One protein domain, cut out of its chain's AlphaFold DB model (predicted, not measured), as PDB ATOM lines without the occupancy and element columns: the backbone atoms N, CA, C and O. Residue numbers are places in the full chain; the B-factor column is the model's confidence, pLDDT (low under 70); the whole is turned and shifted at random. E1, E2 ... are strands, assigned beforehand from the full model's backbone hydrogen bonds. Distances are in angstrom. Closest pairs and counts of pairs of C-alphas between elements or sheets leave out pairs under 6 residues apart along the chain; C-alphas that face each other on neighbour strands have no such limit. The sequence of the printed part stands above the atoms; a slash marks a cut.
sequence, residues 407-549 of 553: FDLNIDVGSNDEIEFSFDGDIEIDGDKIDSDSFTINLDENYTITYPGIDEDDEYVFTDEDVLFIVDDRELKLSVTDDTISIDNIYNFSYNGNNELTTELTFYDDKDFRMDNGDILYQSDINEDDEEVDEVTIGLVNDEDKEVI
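What this domain is: This is residues 407 to 549 of the 553 residues of an uncharacterized protein of Candidatus Pacearchaeota archaeon (UniProt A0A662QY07). What is the main shape? Two antiparallel sheets stand partly face to face as a sandwich, with strands at 11 degrees between the sheets; E11 and E12 extend the larger sheet beyond the smaller one, and E14 ends a tail farthest out. The smaller sheet is curled like part of a barrel. What makes it up, and how large is it? The printed part has 143 residues, with strands E1 to E14 in chain order and no named helix: an all-strand class, though 68 residues, under half, are in named elements. The sheets' orders are E5 E4 E2 E1 E13 E12 E11 and E3 E6 E7 E8 E9 E10; the whole is compact, with a radius of gyration of the C-alphas of 15.5 A and spans of 49 by 39 by 22 A.

Where its parts are: Where do the first strands lie? E1, residues 407 to 414, measures 21.7 A from C-alpha 407 at (20.804, -83.732, 39.709); E2 is 418 to 423, 16.5 A. E3 is 426 to 429, E4 438 to 442 and E5 448 to 450. Where are the others? E6 is 467 to 471, E7 474 to 480, 19.6 A, E8 484 to 487, E9 491 to 496, 16.7 A, and E10 500 to 503. E11 is 512 to 514, E12 520 to 522, E13 535 to 541, 19.5 A, and E14 547 to 549, ending at C-alpha 549 (12.905, -102.862, 33.669).

How they stand to each other: How is the larger sheet paired? In the hairpin E1 and E2, N 412 and O 420 are 2.8 A apart, within hydrogen-bond range; so are N 409 and O 538 of E1 and E13, 2.8 A. E11, E12 and E13 form a meander, each strand the antiparallel neighbour of the one before, with N 521 and O 513 at 2.8 A and N 539 and O 520 at 2.7 A. And the smaller sheet? E6 to E10 form a second meander, with N 476 and O 469 of E6 and E7 at 2.8 A. Edge strand E3 is antiparallel to E6, with N 428 and O 468 at 2.9 A. Where do the sheets come near? The closest C-alphas of E1 and E10 are Val 413 and Glu 500, 7.1 A; those of E6 and E13 are Val 471 and Leu 540, 7.3 A. E10 and E12 are apart.

The domain as a whole: How far does it reach? The C-alphas farthest apart, Asp 457 and Ile 549, are 52.2 A from each other. Are there cuts or long links? The printed part has no cut; E5 to E6 and E12 to E13 are long links, of 16 and 12 residues. Where is confidence low? The mean pLDDT of the printed part is 73.5, and 52 residues are under 70, among them 497 to 533 and 541 to 549.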
ATOM      1  N   PHE A 407      20.019 -84.943  39.539       79.38
ATOM      2  CA  PHE A 407      20.804 -83.732  39.709       79.38
ATOM      3  C   PHE A 407      20.598 -83.182  41.120       79.38
ATOM      4  O   PHE A 407      19.485 -82.798  41.480       79.38
ATOM      5  N   ASP A 408      21.643 -83.144  41.934       83.38
ATOM      6  CA  ASP A 408      21.566 -82.650  43.303       83.38
ATOM      7  C   ASP A 408      21.674 -81.115  43.356       83.38
ATOM      8  O   ASP A 408      22.711 -80.520  43.052       83.38
ATOM      9  N   LEU A 409      20.599 -80.465  43.810       86.94
ATOM     10  CA  LEU A 409      20.556 -79.058  44.207       86.94
ATOM     11  C   LEU A 409      20.698 -78.941  45.729       86.94
ATOM     12  O   LEU A 409      19.749 -79.207  46.465       86.94
ATOM     13  N   ASN A 410      21.861 -78.510  46.207       89.00
ATOM     14  CA  ASN A 410      22.109 -78.246  47.623       89.00
ATOM     15  C   ASN A 410      21.919 -76.765  47.952       89.00
ATOM     16  O   ASN A 410      22.372 -75.887  47.214       89.00
ATOM     17  N   ILE A 411      21.290 -76.508  49.092       88.25
ATOM     18  CA  ILE A 411      21.039 -75.188  49.663       88.25
ATOM     19  C   ILE A 411      21.669 -75.180  51.057       88.25
ATOM     20  O   ILE A 411      21.187 -75.886  51.941       88.25
ATOM     21  N   ASP A 412      22.720 -74.388  51.248       88.50
ATOM     22  CA  ASP A 412      23.400 -74.184  52.531       88.50
ATOM     23  C   ASP A 412      23.127 -72.755  53.021       88.50
ATOM     24  O   ASP A 412      23.491 -71.768  52.371       88.50
ATOM     25  N   VAL A 413      22.440 -72.629  54.156       84.00
ATOM     26  CA  VAL A 413      22.210 -71.338  54.814       84.00
ATOM     27  C   VAL A 413      23.358 -71.097  55.787       84.00
ATOM     28  O   VAL A 413      23.311 -71.419  56.974       84.00
ATOM     29  N   GLY A 414      24.418 -70.497  55.254       77.50
ATOM     30  CA  GLY A 414      25.638 -70.228  55.987       77.50
ATOM     31  C   GLY A 414      25.483 -69.173  57.087       77.50
ATOM     32  O   GLY A 414      24.520 -68.414  57.200       77.50
ATOM     33  N   SER A 415      26.518 -69.062  57.922       69.88
ATOM     34  CA  SER A 415      26.611 -67.964  58.885       69.88
ATOM     35  C   SER A 415      26.859 -66.625  58.176       69.88
ATOM     36  O   SER A 415      27.793 -66.550  57.381       69.88
ATOM     37  N   ASN A 416      26.155 -65.561  58.592       76.31
ATOM     38  CA  ASN A 416      26.239 -64.164  58.106       76.31
ATOM     39  C   ASN A 416      25.287 -63.791  56.952       76.31
ATOM     40  O   ASN A 416      25.685 -63.014  56.088       76.31
ATOM     41  N   ASP A 417      24.045 -64.282  56.976       82.44
ATOM     42  CA  ASP A 417      23.004 -63.862  56.025       82.44
ATOM     43  C   ASP A 417      23.387 -64.171  54.556       82.44
ATOM     44  O   ASP A 417      23.033 -63.442  53.626       82.44
ATOM     45  N   GLU A 418      24.136 -65.262  54.359       87.75
ATOM     46  CA  GLU A 418      24.569 -65.792  53.064       87.75
ATOM     47  C   GLU A 418      23.905 -67.150  52.821       87.75
ATOM     48  O   GLU A 418      23.903 -68.006  53.703       87.75
ATOM     49  N   ILE A 419      23.359 -67.344  51.622       88.94
ATOM     50  CA  ILE A 419      22.790 -68.622  51.180       88.94
ATOM     51  C   ILE A 419      23.609 -69.109  49.990       88.94
ATOM     52  O   ILE A 419      23.657 -68.431  48.960       88.94
ATOM     53  N   GLU A 420      24.256 -70.259  50.126       92.06
ATOM     54  CA  GLU A 420      24.980 -70.929  49.051       92.06
ATOM     55  C   GLU A 420      24.074 -71.956  48.368       92.06
ATOM     56  O   GLU A 420      23.446 -72.794  49.010       92.06
ATOM     57  N   PHE A 421      24.014 -71.881  47.043       92.12
ATOM     58  CA  PHE A 421      23.356 -72.856  46.190       92.12
ATOM     59  C   PHE A 421      24.433 -73.584  45.401       92.12
ATOM     60  O   PHE A 421      25.242 -72.934  44.737       92.12
ATOM     61  N   SER A 422      24.428 -74.913  45.435       90.88
ATOM     62  CA  SER A 422      25.235 -75.732  44.530       90.88
ATOM     63  C   SER A 422      24.349 -76.689  43.754       90.88
ATOM     64  O   SER A 422      23.431 -77.277  44.314       90.88
ATOM     65  N   PHE A 423      24.602 -76.816  42.461       91.25
ATOM     66  CA  PHE A 423      23.828 -77.629  41.544       91.25
ATOM     67  C   PHE A 423      24.781 -78.316  40.571       91.25
ATOM     68  O   PHE A 423      25.647 -77.672  39.980       91.25
ATOM     69  N   ASP A 424      24.640 -79.627  40.419       86.19
ATOM     70  CA  ASP A 424      25.472 -80.441  39.525       86.19
ATOM     71  C   ASP A 424      25.000 -80.431  38.055       86.19
ATOM     72  O   ASP A 424      25.668 -81.011  37.191       86.19
ATOM     73  N   GLY A 425      23.892 -79.743  37.762       87.50
ATOM     74  CA  GLY A 425      23.425 -79.423  36.416       87.50
ATOM     75  C   GLY A 425      23.858 -78.036  35.928       87.50
ATOM     76  O   GLY A 425      24.879 -77.477  36.334       87.50
ATOM     77  N   ASP A 426      23.079 -77.469  35.009       91.31
ATOM     78  CA  ASP A 426      23.374 -76.173  34.403       91.31
ATOM     79  C   ASP A 426      22.674 -75.029  35.158       91.31
ATOM     80  O   ASP A 426      21.476 -75.088  35.422       91.31
ATOM     81  N   ILE A 427      23.408 -73.956  35.474       90.94
ATOM     82  CA  ILE A 427      22.867 -72.749  36.120       90.94
ATOM     83  C   ILE A 427      22.906 -71.578  35.128       90.94
ATOM     84  O   ILE A 427      23.939 -71.308  34.503       90.94
ATOM     85  N   GLU A 428      21.798 -70.852  35.004       90.94
ATOM     86  CA  GLU A 428      21.691 -69.617  34.221       90.94
ATOM     87  C   GLU A 428      21.335 -68.437  35.131       90.94
ATOM     88  O   GLU A 428      20.429 -68.539  35.959       90.94
ATOM     89  N   ILE A 429      22.060 -67.322  34.983       88.88
ATOM     90  CA  ILE A 429      21.846 -66.078  35.734       88.88
ATOM     91  C   ILE A 429      21.705 -64.910  34.746       88.88
ATOM     92  O   ILE A 429      22.614 -64.665  33.955       88.88
ATOM     93  N   ASP A 430      20.581 -64.185  34.780       88.25
ATOM     94  CA  ASP A 430      20.250 -63.062  33.869       88.25
ATOM     95  C   ASP A 430      20.389 -63.425  32.372       88.25
ATOM     96  O   ASP A 430      20.862 -62.645  31.543       88.25
ATOM     97  N   GLY A 431      19.991 -64.645  31.999       87.12
ATOM     98  CA  GLY A 431      20.066 -65.106  30.610       87.12
ATOM     99  C   GLY A 431      21.418 -65.696  30.190       87.12
ATOM    100  O   GLY A 431      21.562 -66.129  29.042       87.12
ATOM    101  N   ASP A 432      22.421 -65.677  31.075       88.06
ATOM    102  CA  ASP A 432      23.767 -66.169  30.804       88.06
ATOM    103  C   ASP A 432      24.071 -67.422  31.639       88.06
ATOM    104  O   ASP A 432      24.048 -67.412  32.871       88.06
ATOM    105  N   LYS A 433      24.414 -68.519  30.956       89.25
ATOM    106  CA  LYS A 433      24.902 -69.743  31.598       89.25
ATOM    107  C   LYS A 433      26.239 -69.476  32.294       89.25
ATOM    108  O   LYS A 433      27.187 -69.018  31.645       89.25
ATOM    109  N   ILE A 434      26.333 -69.803  33.580       89.50
ATOM    110  CA  ILE A 434      27.564 -69.621  34.357       89.50
ATOM    111  C   ILE A 434      28.460 -70.869  34.273       89.50
ATOM    112  O   ILE A 434      27.983 -71.992  34.157       89.50
ATOM    113  N   ASP A 435      29.782 -70.672  34.297       85.38
ATOM    114  CA  ASP A 435      30.790 -71.752  34.308       85.38
ATOM    115  C   ASP A 435      31.158 -72.111  35.760       85.38
ATOM    116  O   ASP A 435      32.325 -72.076  36.157       85.38
ATOM    117  N   SER A 436      30.129 -72.338  36.577       86.06
ATOM    118  CA  SER A 436      30.222 -72.672  37.998       86.06
ATOM    119  C   SER A 436      29.064 -73.585  38.382       86.06
ATOM    120  O   SER A 436      27.952 -73.405  37.893       86.06
ATOM    121  N   ASP A 437      29.342 -74.532  39.269       90.19
ATOM    122  CA  ASP A 437      28.371 -75.425  39.905       90.19
ATOM    123  C   ASP A 437      27.767 -74.812  41.177       90.19
ATOM    124  O   ASP A 437      26.899 -75.414  41.797       90.19
ATOM    125  N   SER A 438      28.197 -73.616  41.593       92.12
ATOM    126  CA  SER A 438      27.614 -72.922  42.744       92.12
ATOM    127  C   SER A 438      27.580 -71.400  42.621       92.12
ATOM    128  O   SER A 438      28.330 -70.794  41.843       92.12
ATOM    129  N   PHE A 439      26.706 -70.780  43.417       92.62
ATOM    130  CA  PHE A 439      26.640 -69.338  43.654       92.62
ATOM    131  C   PHE A 439      26.143 -69.038  45.077       92.62
ATOM    132  O   PHE A 439      25.517 -69.871  45.726       92.62
ATOM    133  N   THR A 440      26.394 -67.824  45.560       91.94
ATOM    134  CA  THR A 440      25.977 -67.352  46.886       91.94
ATOM    135  C   THR A 440      25.137 -66.088  46.760       91.94
ATOM    136  O   THR A 440      25.505 -65.176  46.015       91.94
ATOM    137  N   ILE A 441      24.039 -66.010  47.514       90.06
ATOM    138  CA  ILE A 441      23.209 -64.809  47.671       90.06
ATOM    139  C   ILE A 441      23.478 -64.197  49.046       90.06
ATOM    140  O   ILE A 441      23.283 -64.859  50.063       90.06
ATOM    141  N   ASN A 442      23.881 -62.926  49.080       89.19
ATOM    142  CA  ASN A 442      24.034 -62.163  50.318       89.19
ATOM    143  C   ASN A 442      22.788 -61.302  50.584       89.19
ATOM    144  O   ASN A 442      22.504 -60.343  49.858       89.19
ATOM    145  N   LEU A 443      22.043 -61.631  51.637       86.00
ATOM    146  CA  LEU A 443      20.765 -60.995  51.974       86.00
ATOM    147  C   LEU A 443      20.948 -59.573  52.534       86.00
ATOM    148  O   LEU A 443      20.128 -58.684  52.289       86.00
ATOM    149  N   ASP A 444      22.056 -59.327  53.235       86.50
ATOM    150  CA  ASP A 444      22.373 -58.057  53.902       86.50
ATOM    151  C   ASP A 444      22.810 -56.952  52.916       86.50
ATOM    152  O   ASP A 444      22.683 -55.750  53.193       86.50
ATOM    153  N   GLU A 445      23.294 -57.338  51.733       83.19
ATOM    154  CA  GLU A 445      23.835 -56.435  50.708       83.19
ATOM    155  C   GLU A 445      22.850 -56.108  49.568       83.19
ATOM    156  O   GLU A 445      23.241 -55.639  48.502       83.19
ATOM    157  N   ASN A 446      21.541 -56.190  49.830       83.56
ATOM    158  CA  ASN A 446      20.462 -56.087  48.831       83.56
ATOM    159  C   ASN A 446      20.440 -57.275  47.854       83.56
ATOM    160  O   ASN A 446      20.238 -57.059  46.659       83.56
ATOM    161  N   TYR A 447      20.601 -58.500  48.362       86.44
ATOM    162  CA  TYR A 447      20.529 -59.727  47.563       86.44
ATOM    163  C   TYR A 447      21.582 -59.751  46.443       86.44
ATOM    164  O   TYR A 447      21.266 -59.955  45.273       86.44
ATOM    165  N   THR A 448      22.845 -59.474  46.770       86.81
ATOM    166  CA  THR A 448      23.928 -59.553  45.780       86.81
ATOM    167  C   THR A 448      24.294 -61.008  45.506       86.81
ATOM    168  O   THR A 448      24.443 -61.801  46.436       86.81
ATOM    169  N   ILE A 449      24.433 -61.360  44.227       86.44
ATOM    170  CA  ILE A 449      24.859 -62.694  43.795       86.44
ATOM    171  C   ILE A 449      26.367 -62.689  43.567       86.44
ATOM    172  O   ILE A 449      26.900 -61.807  42.889       86.44
ATOM    173  N   THR A 450      27.048 -63.712  44.074       87.56
ATOM    174  CA  THR A 450      28.462 -63.974  43.791       87.56
ATOM    175  C   THR A 450      28.647 -65.412  43.325       87.56
ATOM    176  O   THR A 450      27.993 -66.316  43.832       87.56
ATOM    177  N   TYR A 451      29.523 -65.643  42.347       87.12
ATOM    178  CA  TYR A 451      29.865 -66.994  41.899       87.12
ATOM    179  C   TYR A 451      31.317 -67.071  41.398       87.12
ATOM    180  O   TYR A 451      31.877 -66.069  40.938       87.12
ATOM    181  N   PRO A 452      31.967 -68.242  41.480       82.44
ATOM    182  CA  PRO A 452      33.289 -68.469  40.907       82.44
ATOM    183  C   PRO A 452      33.388 -68.055  39.429       82.44
ATOM    184  O   PRO A 452      32.691 -68.581  38.570       82.44
ATOM    185  N   GLY A 453      34.312 -67.142  39.108       75.50
ATOM    186  CA  GLY A 453      34.626 -66.761  37.721       75.50
ATOM    187  C   GLY A 453      34.119 -65.388  37.275       75.50
ATOM    188  O   GLY A 453      34.534 -64.924  36.211       75.50
ATOM    189  N   ILE A 454      33.316 -64.712  38.098       77.94
ATOM    190  CA  ILE A 454      32.970 -63.299  37.923       77.94
ATOM    191  C   ILE A 454      34.082 -62.384  38.479       77.94
ATOM    192  O   ILE A 454      34.751 -62.735  39.455       77.94
ATOM    193  N   ASP A 455      34.339 -61.232  37.847       77.19
ATOM    194  CA  ASP A 455      35.277 -60.241  38.396       77.19
ATOM    195  C   ASP A 455      34.671 -59.640  39.686       77.19
ATOM    196  O   ASP A 455      33.505 -59.265  39.698       77.19
ATOM    197  N   GLU A 456      35.462 -59.492  40.763       69.06
ATOM    198  CA  GLU A 456      35.011 -58.960  42.078       69.06
ATOM    199  C   GLU A 456      34.346 -57.563  42.007       69.06
ATOM    200  O   GLU A 456      33.749 -57.115  42.981       69.06
ATOM    201  N   ASP A 457      34.483 -56.855  40.882       73.38
ATOM    202  CA  ASP A 457      33.898 -55.531  40.649       73.38
ATOM    203  C   ASP A 457      32.499 -55.589  39.977       73.38
ATOM    204  O   ASP A 457      31.842 -54.547  39.865       73.38
ATOM    205  N   ASP A 458      32.046 -56.764  39.523       73.31
ATOM    206  CA  ASP A 458      30.757 -56.976  38.854       73.31
ATOM    207  C   ASP A 458      29.723 -57.530  39.860       73.31
ATOM    208  O   ASP A 458      29.499 -58.731  39.974       73.31
ATOM    209  N   GLU A 459      29.090 -56.638  40.631       69.00
ATOM    210  CA  GLU A 459      27.976 -56.992  41.526       69.00
ATOM    211  C   GLU A 459      26.668 -57.143  40.731       69.00
ATOM    212  O   GLU A 459      26.194 -56.186  40.102       69.00
ATOM    213  N   TYR A 460      26.047 -58.324  40.804       78.75
ATOM    214  CA  TYR A 460      24.694 -58.567  40.301       78.75
ATOM    215  C   TYR A 460      23.694 -58.451  41.451       78.75
ATOM    216  O   TYR A 460      23.845 -59.104  42.480       78.75
ATOM    217  N   VAL A 461      22.675 -57.607  41.284       80.12
ATOM    218  CA  VAL A 461      21.561 -57.496  42.236       80.12
ATOM    219  C   VAL A 461      20.502 -58.502  41.812       80.12
ATOM    220  O   VAL A 461      19.930 -58.333  40.738       80.12
ATOM    221  N   PHE A 462      20.256 -59.513  42.643       77.62
ATOM    222  CA  PHE A 462      19.241 -60.534  42.405       77.62
ATOM    223  C   PHE A 462      17.853 -59.904  42.263       77.62
ATOM    224  O   PHE A 462      17.436 -59.061  43.069       77.62
ATOM    225  N   THR A 463      17.114 -60.348  41.256       75.94
ATOM    226  CA  THR A 463      15.665 -60.211  41.184       75.94
ATOM    227  C   THR A 463      15.029 -61.591  41.048       75.94
ATOM    228  O   THR A 463      15.650 -62.521  40.541       75.94
ATOM    229  N   ASP A 464      13.779 -61.728  41.502       66.50
ATOM    230  CA  ASP A 464      13.043 -63.002  41.612       66.50
ATOM    231  C   ASP A 464      12.842 -63.775  40.282       66.50
ATOM    232  O   ASP A 464      12.156 -64.794  40.259       66.50
ATOM    233  N   GLU A 465      13.380 -63.282  39.159       66.31
ATOM    234  CA  GLU A 465      13.311 -63.903  37.830       66.31
ATOM    235  C   GLU A 465      14.692 -64.277  37.255       66.31
ATOM    236  O   GLU A 465      14.745 -64.790  36.137       66.31
ATOM    237  N   ASP A 466      15.792 -64.034  37.978       77.12
ATOM    238  CA  ASP A 466      17.122 -64.013  37.356       77.12
ATOM    239  C   ASP A 466      17.865 -65.347  37.371       77.12
ATOM    240  O   ASP A 466      18.771 -65.501  36.561       77.12
ATOM    241  N   VAL A 467      17.521 -66.293  38.251       86.19
ATOM    242  CA  VAL A 467      18.263 -67.559  38.388       86.19
ATOM    243  C   VAL A 467      17.409 -68.752  37.967       86.19
ATOM    244  O   VAL A 467      16.321 -68.973  38.511       86.19
ATOM    245  N   LEU A 468      17.935 -69.536  37.023       89.00
ATOM    246  CA  LEU A 468      17.350 -70.783  36.535       89.00
ATOM    247  C   LEU A 468      18.300 -71.954  36.802       89.00
ATOM    248  O   LEU A 468      19.473 -71.898  36.430       89.00
ATOM    249  N   PHE A 469      17.774 -73.028  37.387       86.94
ATOM    250  CA  PHE A 469      18.410 -74.344  37.358       86.94
ATOM    251  C   PHE A 469      17.847 -75.116  36.168       86.94
ATOM    252  O   PHE A 469      16.628 -75.248  36.038       86.94
ATOM    253  N   ILE A 470      18.717 -75.589  35.284       84.50
ATOM    254  CA  ILE A 470      18.344 -76.297  34.063       84.50
ATOM    255  C   ILE A 470      18.622 -77.786  34.274       84.50
ATOM    256  O   ILE A 470      19.776 -78.203  34.394       84.50
ATOM    257  N   VAL A 471      17.544 -78.565  34.319       79.75
ATOM    258  CA  VAL A 471      17.551 -80.031  34.328       79.75
ATOM    259  C   VAL A 471      17.070 -80.461  32.947       79.75
ATOM    260  O   VAL A 471      15.869 -80.458  32.696       79.75
ATOM    261  N   ASP A 472      18.003 -80.728  32.039       77.38
ATOM    262  CA  ASP A 472      17.726 -81.042  30.630       77.38
ATOM    263  C   ASP A 472      16.861 -79.986  29.914       77.38
ATOM    264  O   ASP A 472      17.383 -78.922  29.562       77.38
ATOM    265  N   ASP A 473      15.571 -80.240  29.671       73.19
ATOM    266  CA  ASP A 473      14.641 -79.282  29.053       73.19
ATOM    267  C   ASP A 473      13.797 -78.487  30.075       73.19
ATOM    268  O   ASP A 473      13.100 -77.531  29.706       73.19
ATOM    269  N   ARG A 474      13.895 -78.835  31.364       76.44
ATOM    270  CA  ARG A 474      13.167 -78.216  32.474       76.44
ATOM    271  C   ARG A 474      13.946 -77.046  33.070       76.44
ATOM    272  O   ARG A 474      15.066 -77.191  33.549       76.44
ATOM    273  N   GLU A 475      13.298 -75.884  33.119       86.00
ATOM    274  CA  GLU A 475      13.811 -74.666  33.759       86.00
ATOM    275  C   GLU A 475      13.140 -74.457  35.128       86.00
ATOM    276  O   GLU A 475      11.939 -74.181  35.203       86.00
ATOM    277  N   LEU A 476      13.905 -74.542  36.217       83.75
ATOM    278  CA  LEU A 476      13.427 -74.320  37.584       83.75
ATOM    279  C   LEU A 476      13.828 -72.926  38.075       83.75
ATOM    280  O   LEU A 476      15.011 -72.601  38.169       83.75
ATOM    281  N   LYS A 477      12.838 -72.099  38.420       89.00
ATOM    282  CA  LYS A 477      13.057 -70.700  38.829       89.00
ATOM    283  C   LYS A 477      13.338 -70.564  40.311       89.00
ATOM    284  O   LYS A 477      12.511 -70.989  41.111       89.00
ATOM    285  N   LEU A 478      14.416 -69.886  40.683       90.50
ATOM    286  CA  LEU A 478      14.679 -69.532  42.076       90.50
ATOM    287  C   LEU A 478      14.058 -68.175  42.438       90.50
ATOM    288  O   LEU A 478      14.266 -67.178  41.753       90.50
ATOM    289  N   SER A 479      13.371 -68.118  43.575       88.69
ATOM    290  CA  SER A 479      12.937 -66.889  44.240       88.69
ATOM    291  C   SER A 479      13.394 -66.907  45.696       88.69
ATOM    292  O   SER A 479      13.206 -67.897  46.401       88.69
ATOM    293  N   VAL A 480      14.000 -65.812  46.154       87.56
ATOM    294  CA  VAL A 480      14.490 -65.664  47.529       87.56
ATOM    295  C   VAL A 480      13.937 -64.373  48.118       87.56
ATOM    296  O   VAL A 480      14.059 -63.306  47.526       87.56
ATOM    297  N   THR A 481      13.324 -64.471  49.294       87.56
ATOM    298  CA  THR A 481      12.838 -63.336  50.089       87.56
ATOM    299  C   THR A 481      13.571 -63.279  51.430       87.56
ATOM    300  O   THR A 481      14.423 -64.124  51.694       87.56
ATOM    301  N   ASP A 482      13.220 -62.318  52.294       83.62
ATOM    302  CA  ASP A 482      13.807 -62.151  53.636       83.62
ATOM    303  C   ASP A 482      13.617 -63.391  54.540       83.62
ATOM    304  O   ASP A 482      14.317 -63.524  55.543       83.62
ATOM    305  N   ASP A 483      12.632 -64.248  54.252       84.88
ATOM    306  CA  ASP A 483      12.287 -65.404  55.089       84.88
ATOM    307  C   ASP A 483      11.927 -66.677  54.310       84.88
ATOM    308  O   ASP A 483      11.615 -67.698  54.926       84.88
ATOM    309  N   THR A 484      11.974 -66.660  52.974       84.44
ATOM    310  CA  THR A 484      11.631 -67.829  52.151       84.44
ATOM    311  C   THR A 484      12.553 -68.022  50.955       84.44
ATOM    312  O   THR A 484      12.818 -67.074  50.219       84.44
ATOM    313  N   ILE A 485      12.926 -69.268  50.687       86.31
ATOM    314  CA  ILE A 485      13.504 -69.742  49.429       86.31
ATOM    315  C   ILE A 485      12.418 -70.541  48.707       86.31
ATOM    316  O   ILE A 485      11.775 -71.400  49.309       86.31
ATOM    317  N   SER A 486      12.196 -70.251  47.433       85.44
ATOM    318  CA  SER A 486      11.203 -70.905  46.591       85.44
ATOM    319  C   SER A 486      11.835 -71.345  45.276       85.44
ATOM    320  O   SER A 486      12.448 -70.526  44.595       85.44
ATOM    321  N   ILE A 487      11.684 -72.615  44.903       84.12
ATOM    322  CA  ILE A 487      12.079 -73.127  43.586       84.12
ATOM    323  C   ILE A 487      10.812 -73.534  42.829       84.12
ATOM    324  O   ILE A 487      10.026 -74.363  43.287       84.12
ATOM    325  N   ASP A 488      10.583 -72.866  41.700       80.44
ATOM    326  CA  ASP A 488       9.411 -72.930  40.818       80.44
ATOM    327  C   ASP A 488       8.047 -72.704  41.511       80.44
ATOM    328  O   ASP A 488       6.986 -72.998  40.969       80.44
ATOM    329  N   ASN A 489       8.038 -72.128  42.721       75.06
ATOM    330  CA  ASN A 489       6.877 -72.085  43.633       75.06
ATOM    331  C   ASN A 489       6.408 -73.453  44.142       75.06
ATOM    332  O   ASN A 489       5.391 -73.527  44.837       75.06
ATOM    333  N   ILE A 490       7.150 -74.510  43.831       68.31
ATOM    334  CA  ILE A 490       6.858 -75.886  44.225       68.31
ATOM    335  C   ILE A 490       7.595 -76.182  45.528       68.31
ATOM    336  O   ILE A 490       6.980 -76.526  46.539       68.31
ATOM    337  N   TYR A 491       8.904 -75.934  45.546       75.38
ATOM    338  CA  TYR A 491       9.758 -76.186  46.702       75.38
ATOM    339  C   TYR A 491       9.873 -74.924  47.544       75.38
ATOM    340  O   TYR A 491      10.540 -73.983  47.132       75.38
ATOM    341  N   ASN A 492       9.217 -74.883  48.704       78.00
ATOM    342  CA  ASN A 492       9.222 -73.711  49.579       78.00
ATOM    343  C   ASN A 492       9.916 -74.038  50.906       78.00
ATOM    344  O   ASN A 492       9.459 -74.897  51.667       78.00
ATOM    345  N   PHE A 493      10.988 -73.312  51.200       80.75
ATOM    346  CA  PHE A 493      11.758 -73.408  52.433       80.75
ATOM    347  C   PHE A 493      11.654 -72.076  53.164       80.75
ATOM    348  O   PHE A 493      12.027 -71.038  52.625       80.75
ATOM    349  N   SER A 494      11.138 -72.076  54.385       78.75
ATOM    350  CA  SER A 494      11.212 -70.905  55.251       78.75
ATOM    351  C   SER A 494      12.532 -70.930  55.998       78.75
ATOM    352  O   SER A 494      12.886 -71.967  56.547       78.75
ATOM    353  N   TYR A 495      13.234 -69.808  56.086       78.25
ATOM    354  CA  TYR A 495      14.415 -69.701  56.935       78.25
ATOM    355  C   TYR A 495      14.264 -68.555  57.929       78.25
ATOM    356  O   TYR A 495      13.539 -67.587  57.694       78.25
ATOM    357  N   ASN A 496      14.878 -68.691  59.102       71.00
ATOM    358  CA  ASN A 496      14.812 -67.674  60.147       71.00
ATOM    359  C   ASN A 496      16.186 -67.024  60.365       71.00
ATOM    360  O   ASN A 496      17.212 -67.585  60.002       71.00
ATOM    361  N   GLY A 497      16.222 -65.846  61.000       62.25
ATOM    362  CA  GLY A 497      17.468 -65.109  61.283       62.25
ATOM    363  C   GLY A 497      18.449 -65.793  62.256       62.25
ATOM    364  O   GLY A 497      19.338 -65.120  62.777       62.25
ATOM    365  N   ASN A 498      18.261 -67.082  62.560       64.56
ATOM    366  CA  ASN A 498      19.277 -67.949  63.155       64.56
ATOM    367  C   ASN A 498      19.966 -68.858  62.113       64.56
ATOM    368  O   ASN A 498      20.777 -69.677  62.527       64.56
ATOM    369  N   ASN A 499      19.685 -68.693  60.813       63.66
ATOM    370  CA  ASN A 499      20.162 -69.523  59.695       63.66
ATOM    371  C   ASN A 499      19.543 -70.932  59.634       63.66
ATOM    372  O   ASN A 499      20.124 -71.841  59.065       63.66
ATOM    373  N   GLU A 500      18.352 -71.122  60.203       67.62
ATOM    374  CA  GLU A 500      17.693 -72.432  60.227       67.62
ATOM    375  C   GLU A 500      16.725 -72.571  59.046       67.62
ATOM    376  O   GLU A 500      15.836 -71.726  58.900       67.62
ATOM    377  N   LEU A 501      16.829 -73.653  58.267       66.69
ATOM    378  CA  LEU A 501      15.819 -74.029  57.272       66.69
ATOM    379  C   LEU A 501      14.665 -74.802  57.929       66.69
ATOM    380  O   LEU A 501      14.844 -75.793  58.632       66.69
ATOM    381  N   THR A 502      13.440 -74.370  57.654       64.44
ATOM    382  CA  THR A 502      12.194 -75.023  58.058       64.44
ATOM    383  C   THR A 502      11.325 -75.233  56.829       64.44
ATOM    384  O   THR A 502      10.976 -74.289  56.122       64.44
ATOM    385  N   THR A 503      10.947 -76.474  56.555       62.44
ATOM    386  CA  THR A 503       9.940 -76.760  55.533       62.44
ATOM    387  C   THR A 503       8.557 -76.720  56.189       62.44
ATOM    388  O   THR A 503       8.361 -77.243  57.286       62.44
ATOM    389  N   GLU A 504       7.554 -76.117  55.539       55.84
ATOM    390  CA  GLU A 504       6.147 -76.243  55.980       55.84
ATOM    391  C   GLU A 504       5.569 -77.651  55.697       55.84
ATOM    392  O   GLU A 504       4.378 -77.904  55.903       55.84
ATOM    393  N   LEU A 505       6.401 -78.593  55.247       53.31
ATOM    394  CA  LEU A 505       6.015 -79.963  54.940       53.31
ATOM    395  C   LEU A 505       5.765 -80.729  56.249       53.31
ATOM    396  O   LEU A 505       6.643 -80.884  57.093       53.31
ATOM    397  N   THR A 506       4.540 -81.217  56.457       44.94
ATOM    398  CA  THR A 506       4.222 -82.082  57.603       44.94
ATOM    399  C   THR A 506       4.930 -83.430  57.459       44.94
ATOM    400  O   THR A 506       4.456 -84.299  56.732       44.94
ATOM    401  N   PHE A 507       6.045 -83.591  58.169       44.09
ATOM    402  CA  PHE A 507       6.886 -84.789  58.180       44.09
ATOM    403  C   PHE A 507       6.134 -86.046  58.667       44.09
ATOM    404  O   PHE A 507       5.580 -86.065  59.772       44.09
ATOM    405  N   TYR A 508       6.149 -87.109  57.859       43.25
ATOM    406  CA  TYR A 508       5.889 -88.490  58.286       43.25
ATOM    407  C   TYR A 508       7.246 -89.220  58.403       43.25
ATOM    408  O   TYR A 508       8.162 -88.895  57.665       43.25
ATOM    409  N   ASP A 509       7.375 -90.159  59.348       45.84
ATOM    410  CA  ASP A 509       8.613 -90.781  59.895       45.84
ATOM    411  C   ASP A 509       9.616 -91.471  58.914       45.84
ATOM    412  O   ASP A 509      10.530 -92.153  59.386       45.84
ATOM    413  N   ASP A 510       9.497 -91.339  57.587       46.41
ATOM    414  CA  ASP A 510      10.432 -91.940  56.615       46.41
ATOM    415  C   ASP A 510      11.519 -90.935  56.171       46.41
ATOM    416  O   ASP A 510      11.242 -89.765  55.938       46.41
ATOM    417  N   LYS A 511      12.783 -91.390  56.113       47.66
ATOM    418  CA  LYS A 511      13.999 -90.544  56.016       47.66
ATOM    419  C   LYS A 511      14.268 -89.908  54.644       47.66
ATOM    420  O   LYS A 511      15.096 -89.007  54.581       47.66
ATOM    421  N   ASP A 512      13.573 -90.345  53.599       48.19
ATOM    422  CA  ASP A 512      13.692 -89.799  52.246       48.19
ATOM    423  C   ASP A 512      12.317 -89.274  51.818       48.19
ATOM    424  O   ASP A 512      11.332 -90.020  51.843       48.19
ATOM    425  N   PHE A 513      12.236 -87.997  51.434       54.66
ATOM    426  CA  PHE A 513      10.986 -87.379  51.003       54.66
ATOM    427  C   PHE A 513      10.901 -87.386  49.482       54.66
ATOM    428  O   PHE A 513      11.852 -87.088  48.770       54.66
ATOM    429  N   ARG A 514       9.729 -87.735  48.974       48.38
ATOM    430  CA  ARG A 514       9.437 -87.861  47.548       48.38
ATOM    431  C   ARG A 514       8.403 -86.800  47.195       48.38
ATOM    432  O   ARG A 514       7.321 -86.829  47.775       48.38
ATOM    433  N   MET A 515       8.754 -85.845  46.334       51.50
ATOM    434  CA  MET A 515       7.899 -84.700  45.988       51.50
ATOM    435  C   MET A 515       7.060 -84.970  44.733       51.50
ATOM    436  O   MET A 515       7.417 -85.821  43.921       51.50
ATOM    437  N   ASP A 516       5.985 -84.201  44.548       46.84
ATOM    438  CA  ASP A 516       4.948 -84.347  43.505       46.84
ATOM    439  C   ASP A 516       5.444 -84.200  42.044       46.84
ATOM    440  O   ASP A 516       4.635 -84.138  41.131       46.84
ATOM    441  N   ASN A 517       6.756 -84.140  41.789       48.72
ATOM    442  CA  ASN A 517       7.358 -84.022  40.452       48.72
ATOM    443  C   ASN A 517       8.390 -85.120  40.128       48.72
ATOM    444  O   ASN A 517       9.067 -85.046  39.108       48.72
ATOM    445  N   GLY A 518       8.479 -86.194  40.922       50.19
ATOM    446  CA  GLY A 518       9.457 -87.270  40.697       50.19
ATOM    447  C   GLY A 518      10.818 -86.970  41.327       50.19
ATOM    448  O   GLY A 518      11.626 -87.878  41.496       50.19
ATOM    449  N   ASP A 519      11.030 -85.713  41.720       60.50
ATOM    450  CA  ASP A 519      12.196 -85.229  42.443       60.50
ATOM    451  C   ASP A 519      12.202 -85.770  43.888       60.50
ATOM    452  O   ASP A 519      11.165 -85.906  44.555       60.50
ATOM    453  N   ILE A 520      13.389 -86.096  44.382       56.34
ATOM    454  CA  ILE A 520      13.627 -86.680  45.699       56.34
ATOM    455  C   ILE A 520      14.240 -85.600  46.582       56.34
ATOM    456  O   ILE A 520      15.334 -85.124  46.318       56.34
ATOM    457  N   LEU A 521      13.569 -85.213  47.661       54.69
ATOM    458  CA  LEU A 521      14.172 -84.356  48.672       54.69
ATOM    459  C   LEU A 521      14.953 -85.229  49.662       54.69
ATOM    460  O   LEU A 521      14.367 -85.979  50.452       54.69
ATOM    461  N   TYR A 522      16.274 -85.088  49.640       57.31
ATOM    462  CA  TYR A 522      17.160 -85.664  50.638       57.31
ATOM    463  C   TYR A 522      17.402 -84.622  51.729       57.31
ATOM    464  O   TYR A 522      17.966 -83.557  51.490       57.31
ATOM    465  N   GLN A 523      17.021 -84.920  52.965       54.03
ATOM    466  CA  GLN A 523      17.526 -84.122  54.075       54.03
ATOM    467  C   GLN A 523      18.877 -84.711  54.487       54.03
ATOM    468  O   GLN A 523      18.927 -85.736  55.173       54.03
ATOM    469  N   SER A 524      19.972 -84.115  54.012       44.75
ATOM    470  CA  SER A 524      21.320 -84.513  54.407       44.75
ATOM    471  C   SER A 524      21.510 -84.218  55.903       44.75
ATOM    472  O   SER A 524      21.442 -83.090  56.371       44.75
ATOM    473  N   ASP A 525      21.669 -85.293  56.677       44.44
ATOM    474  CA  ASP A 525      22.054 -85.316  58.090       44.44
ATOM    475  C   ASP A 525      21.188 -84.516  59.091       44.44
ATOM    476  O   ASP A 525      21.673 -83.657  59.828       44.44
ATOM    477  N   ILE A 526      19.939 -84.956  59.308       42.84
ATOM    478  CA  ILE A 526      19.333 -84.800  60.643       42.84
ATOM    479  C   ILE A 526      20.097 -85.721  61.607       42.84
ATOM    480  O   ILE A 526      19.808 -86.919  61.727       42.84
ATOM    481  N   ASN A 527      21.064 -85.181  62.349       42.72
ATOM    482  CA  ASN A 527      21.397 -85.793  63.631       42.72
ATOM    483  C   ASN A 527      20.133 -85.687  64.491       42.72
ATOM    484  O   ASN A 527      19.772 -84.594  64.901       42.72
ATOM    485  N   GLU A 528      19.480 -86.810  64.807       47.59
ATOM    486  CA  GLU A 528      18.285 -86.867  65.683       47.59
ATOM    487  C   GLU A 528      18.492 -86.198  67.072       47.59
ATOM    488  O   GLU A 528      17.548 -86.085  67.853       47.59
ATOM    489  N   ASP A 529      19.718 -85.757  67.382       51.59
ATOM    490  CA  ASP A 529      20.126 -85.093  68.618       51.59
ATOM    491  C   ASP A 529      20.358 -83.561  68.499       51.59
ATOM    492  O   ASP A 529      20.475 -82.926  69.550       51.59
ATOM    493  N   ASP A 530      20.391 -82.960  67.298       51.16
ATOM    494  CA  ASP A 530      20.530 -81.502  67.087       51.16
ATOM    495  C   ASP A 530      19.336 -80.975  66.253       51.16
ATOM    496  O   ASP A 530      19.097 -81.418  65.137       51.16
ATOM    497  N   GLU A 531      18.545 -80.044  66.808       52.47
ATOM    498  CA  GLU A 531      17.345 -79.445  66.174       52.47
ATOM    499  C   GLU A 531      17.688 -78.422  65.056       52.47
ATOM    500  O   GLU A 531      16.826 -77.644  64.657       52.47
ATOM    501  N   GLU A 532      18.935 -78.394  64.577       56.31
ATOM    502  CA  GLU A 532      19.483 -77.377  63.667       56.31
ATOM    503  C   GLU A 532      19.876 -78.039  62.334       56.31
ATOM    504  O   GLU A 532      20.617 -79.025  62.326       56.31
ATOM    505  N   VAL A 533      19.346 -77.529  61.215       57.19
ATOM    506  CA  VAL A 533      19.642 -78.005  59.855       57.19
ATOM    507  C   VAL A 533      20.036 -76.799  59.012       57.19
ATOM    508  O   VAL A 533      19.192 -75.949  58.713       57.19
ATOM    509  N   ASP A 534      21.316 -76.748  58.651       71.44
ATOM    510  CA  ASP A 534      21.906 -75.658  57.867       71.44
ATOM    511  C   ASP A 534      21.935 -75.999  56.359       71.44
ATOM    512  O   ASP A 534      22.088 -75.109  55.532       71.44
ATOM    513  N   GLU A 535      21.723 -77.271  55.987       78.19
ATOM    514  CA  GLU A 535      21.846 -77.782  54.613       78.19
ATOM    515  C   GLU A 535      20.608 -78.593  54.182       78.19
ATOM    516  O   GLU A 535      20.067 -79.399  54.945       78.19
ATOM    517  N   VAL A 536      20.151 -78.395  52.944       77.25
ATOM    518  CA  VAL A 536      19.091 -79.191  52.305       77.25
ATOM    519  C   VAL A 536      19.521 -79.587  50.896       77.25
ATOM    520  O   VAL A 536      19.952 -78.730  50.132       77.25
ATOM    521  N   THR A 537      19.321 -80.853  50.522       78.56
ATOM    522  CA  THR A 537      19.606 -81.367  49.174       78.56
ATOM    523  C   THR A 537      18.314 -81.781  48.463       78.56
ATOM    524  O   THR A 537      17.508 -82.555  48.978       78.56
ATOM    525  N   ILE A 538      18.106 -81.300  47.243       75.00
ATOM    526  CA  ILE A 538      16.998 -81.694  46.368       75.00
ATOM    527  C   ILE A 538      17.583 -82.469  45.190       75.00
ATOM    528  O   ILE A 538      18.252 -81.887  44.349       75.00
ATOM    529  N   GLY A 539      17.320 -83.766  45.113       72.31
ATOM    530  CA  GLY A 539      17.606 -84.588  43.945       72.31
ATOM    531  C   GLY A 539      16.550 -84.382  42.863       72.31
ATOM    532  O   GLY A 539      15.434 -84.888  42.967       72.31
ATOM    533  N   LEU A 540      16.898 -83.647  41.820       72.00
ATOM    534  CA  LEU A 540      16.046 -83.342  40.680       72.00
ATOM    535  C   LEU A 540      16.210 -84.434  39.616       72.00
ATOM    536  O   LEU A 540      17.288 -84.605  39.061       72.00
ATOM    537  N   VAL A 541      15.159 -85.202  39.339       66.94
ATOM    538  CA  VAL A 541      15.228 -86.369  38.444       66.94
ATOM    539  C   VAL A 541      14.958 -85.939  37.000       66.94
ATOM    540  O   VAL A 541      13.961 -85.266  36.740       66.94
ATOM    541  N   ASN A 542      15.822 -86.347  36.066       65.75
ATOM    542  CA  ASN A 542      15.588 -86.178  34.627       65.75
ATOM    543  C   ASN A 542      14.367 -87.007  34.179       65.75
ATOM    544  O   ASN A 542      14.205 -88.171  34.567       65.75
ATOM    545  N   ASP A 543      13.485 -86.428  33.369       57.16
ATOM    546  CA  ASP A 543      12.319 -87.103  32.813       57.16
ATOM    547  C   ASP A 543      12.534 -87.747  31.435       57.16
ATOM    548  O   ASP A 543      11.739 -88.628  31.086       57.16
ATOM    549  N   GLU A 544      13.606 -87.410  30.713       54.47
ATOM    550  CA  GLU A 544      13.833 -87.836  29.325       54.47
ATOM    551  C   GLU A 544      14.545 -89.204  29.168       54.47
ATOM    552  O   GLU A 544      14.244 -89.915  28.208       54.47
ATOM    553  N   ASP A 545      15.395 -89.638  30.115       51.25
ATOM    554  CA  ASP A 545      16.277 -90.823  29.965       51.25
ATOM    555  C   ASP A 545      16.020 -91.957  30.991       51.25
ATOM    556  O   ASP A 545      16.931 -92.539  31.577       51.25
ATOM    557  N   LYS A 546      14.755 -92.320  31.232       61.09
ATOM    558  CA  LYS A 546      14.400 -93.381  32.204       61.09
ATOM    559  C   LYS A 546      14.536 -94.791  31.599       61.09
ATOM    560  O   LYS A 546      13.818 -95.122  30.656       61.09
ATOM    561  N   GLU A 547      15.352 -95.686  32.173       56.53
ATOM    562  CA  GLU A 547      15.349 -97.119  31.808       56.53
ATOM    563  C   GLU A 547      14.371 -97.897  32.709       56.53
ATOM    564  O   GLU A 547      14.629 -98.147  33.889       56.53
ATOM    565  N   VAL A 548      13.228 -98.305  32.151       57.25
ATOM    566  CA  VAL A 548      12.295 -99.218  32.827       57.25
ATOM    567  C   VAL A 548      12.793-100.640  32.693       57.25
ATOM    568  O   VAL A 548      13.216-101.064  31.625       57.25
ATOM    569  N   ILE A 549      12.689-101.423  33.760       62.53
ATOM    570  CA  ILE A 549      12.905-102.862  33.669       62.53
ATOM    571  C   ILE A 549      11.583-103.565  33.893       62.53
ATOM    572  O   ILE A 549      11.104-103.721  35.022       62.53
TER     573      ILE A 549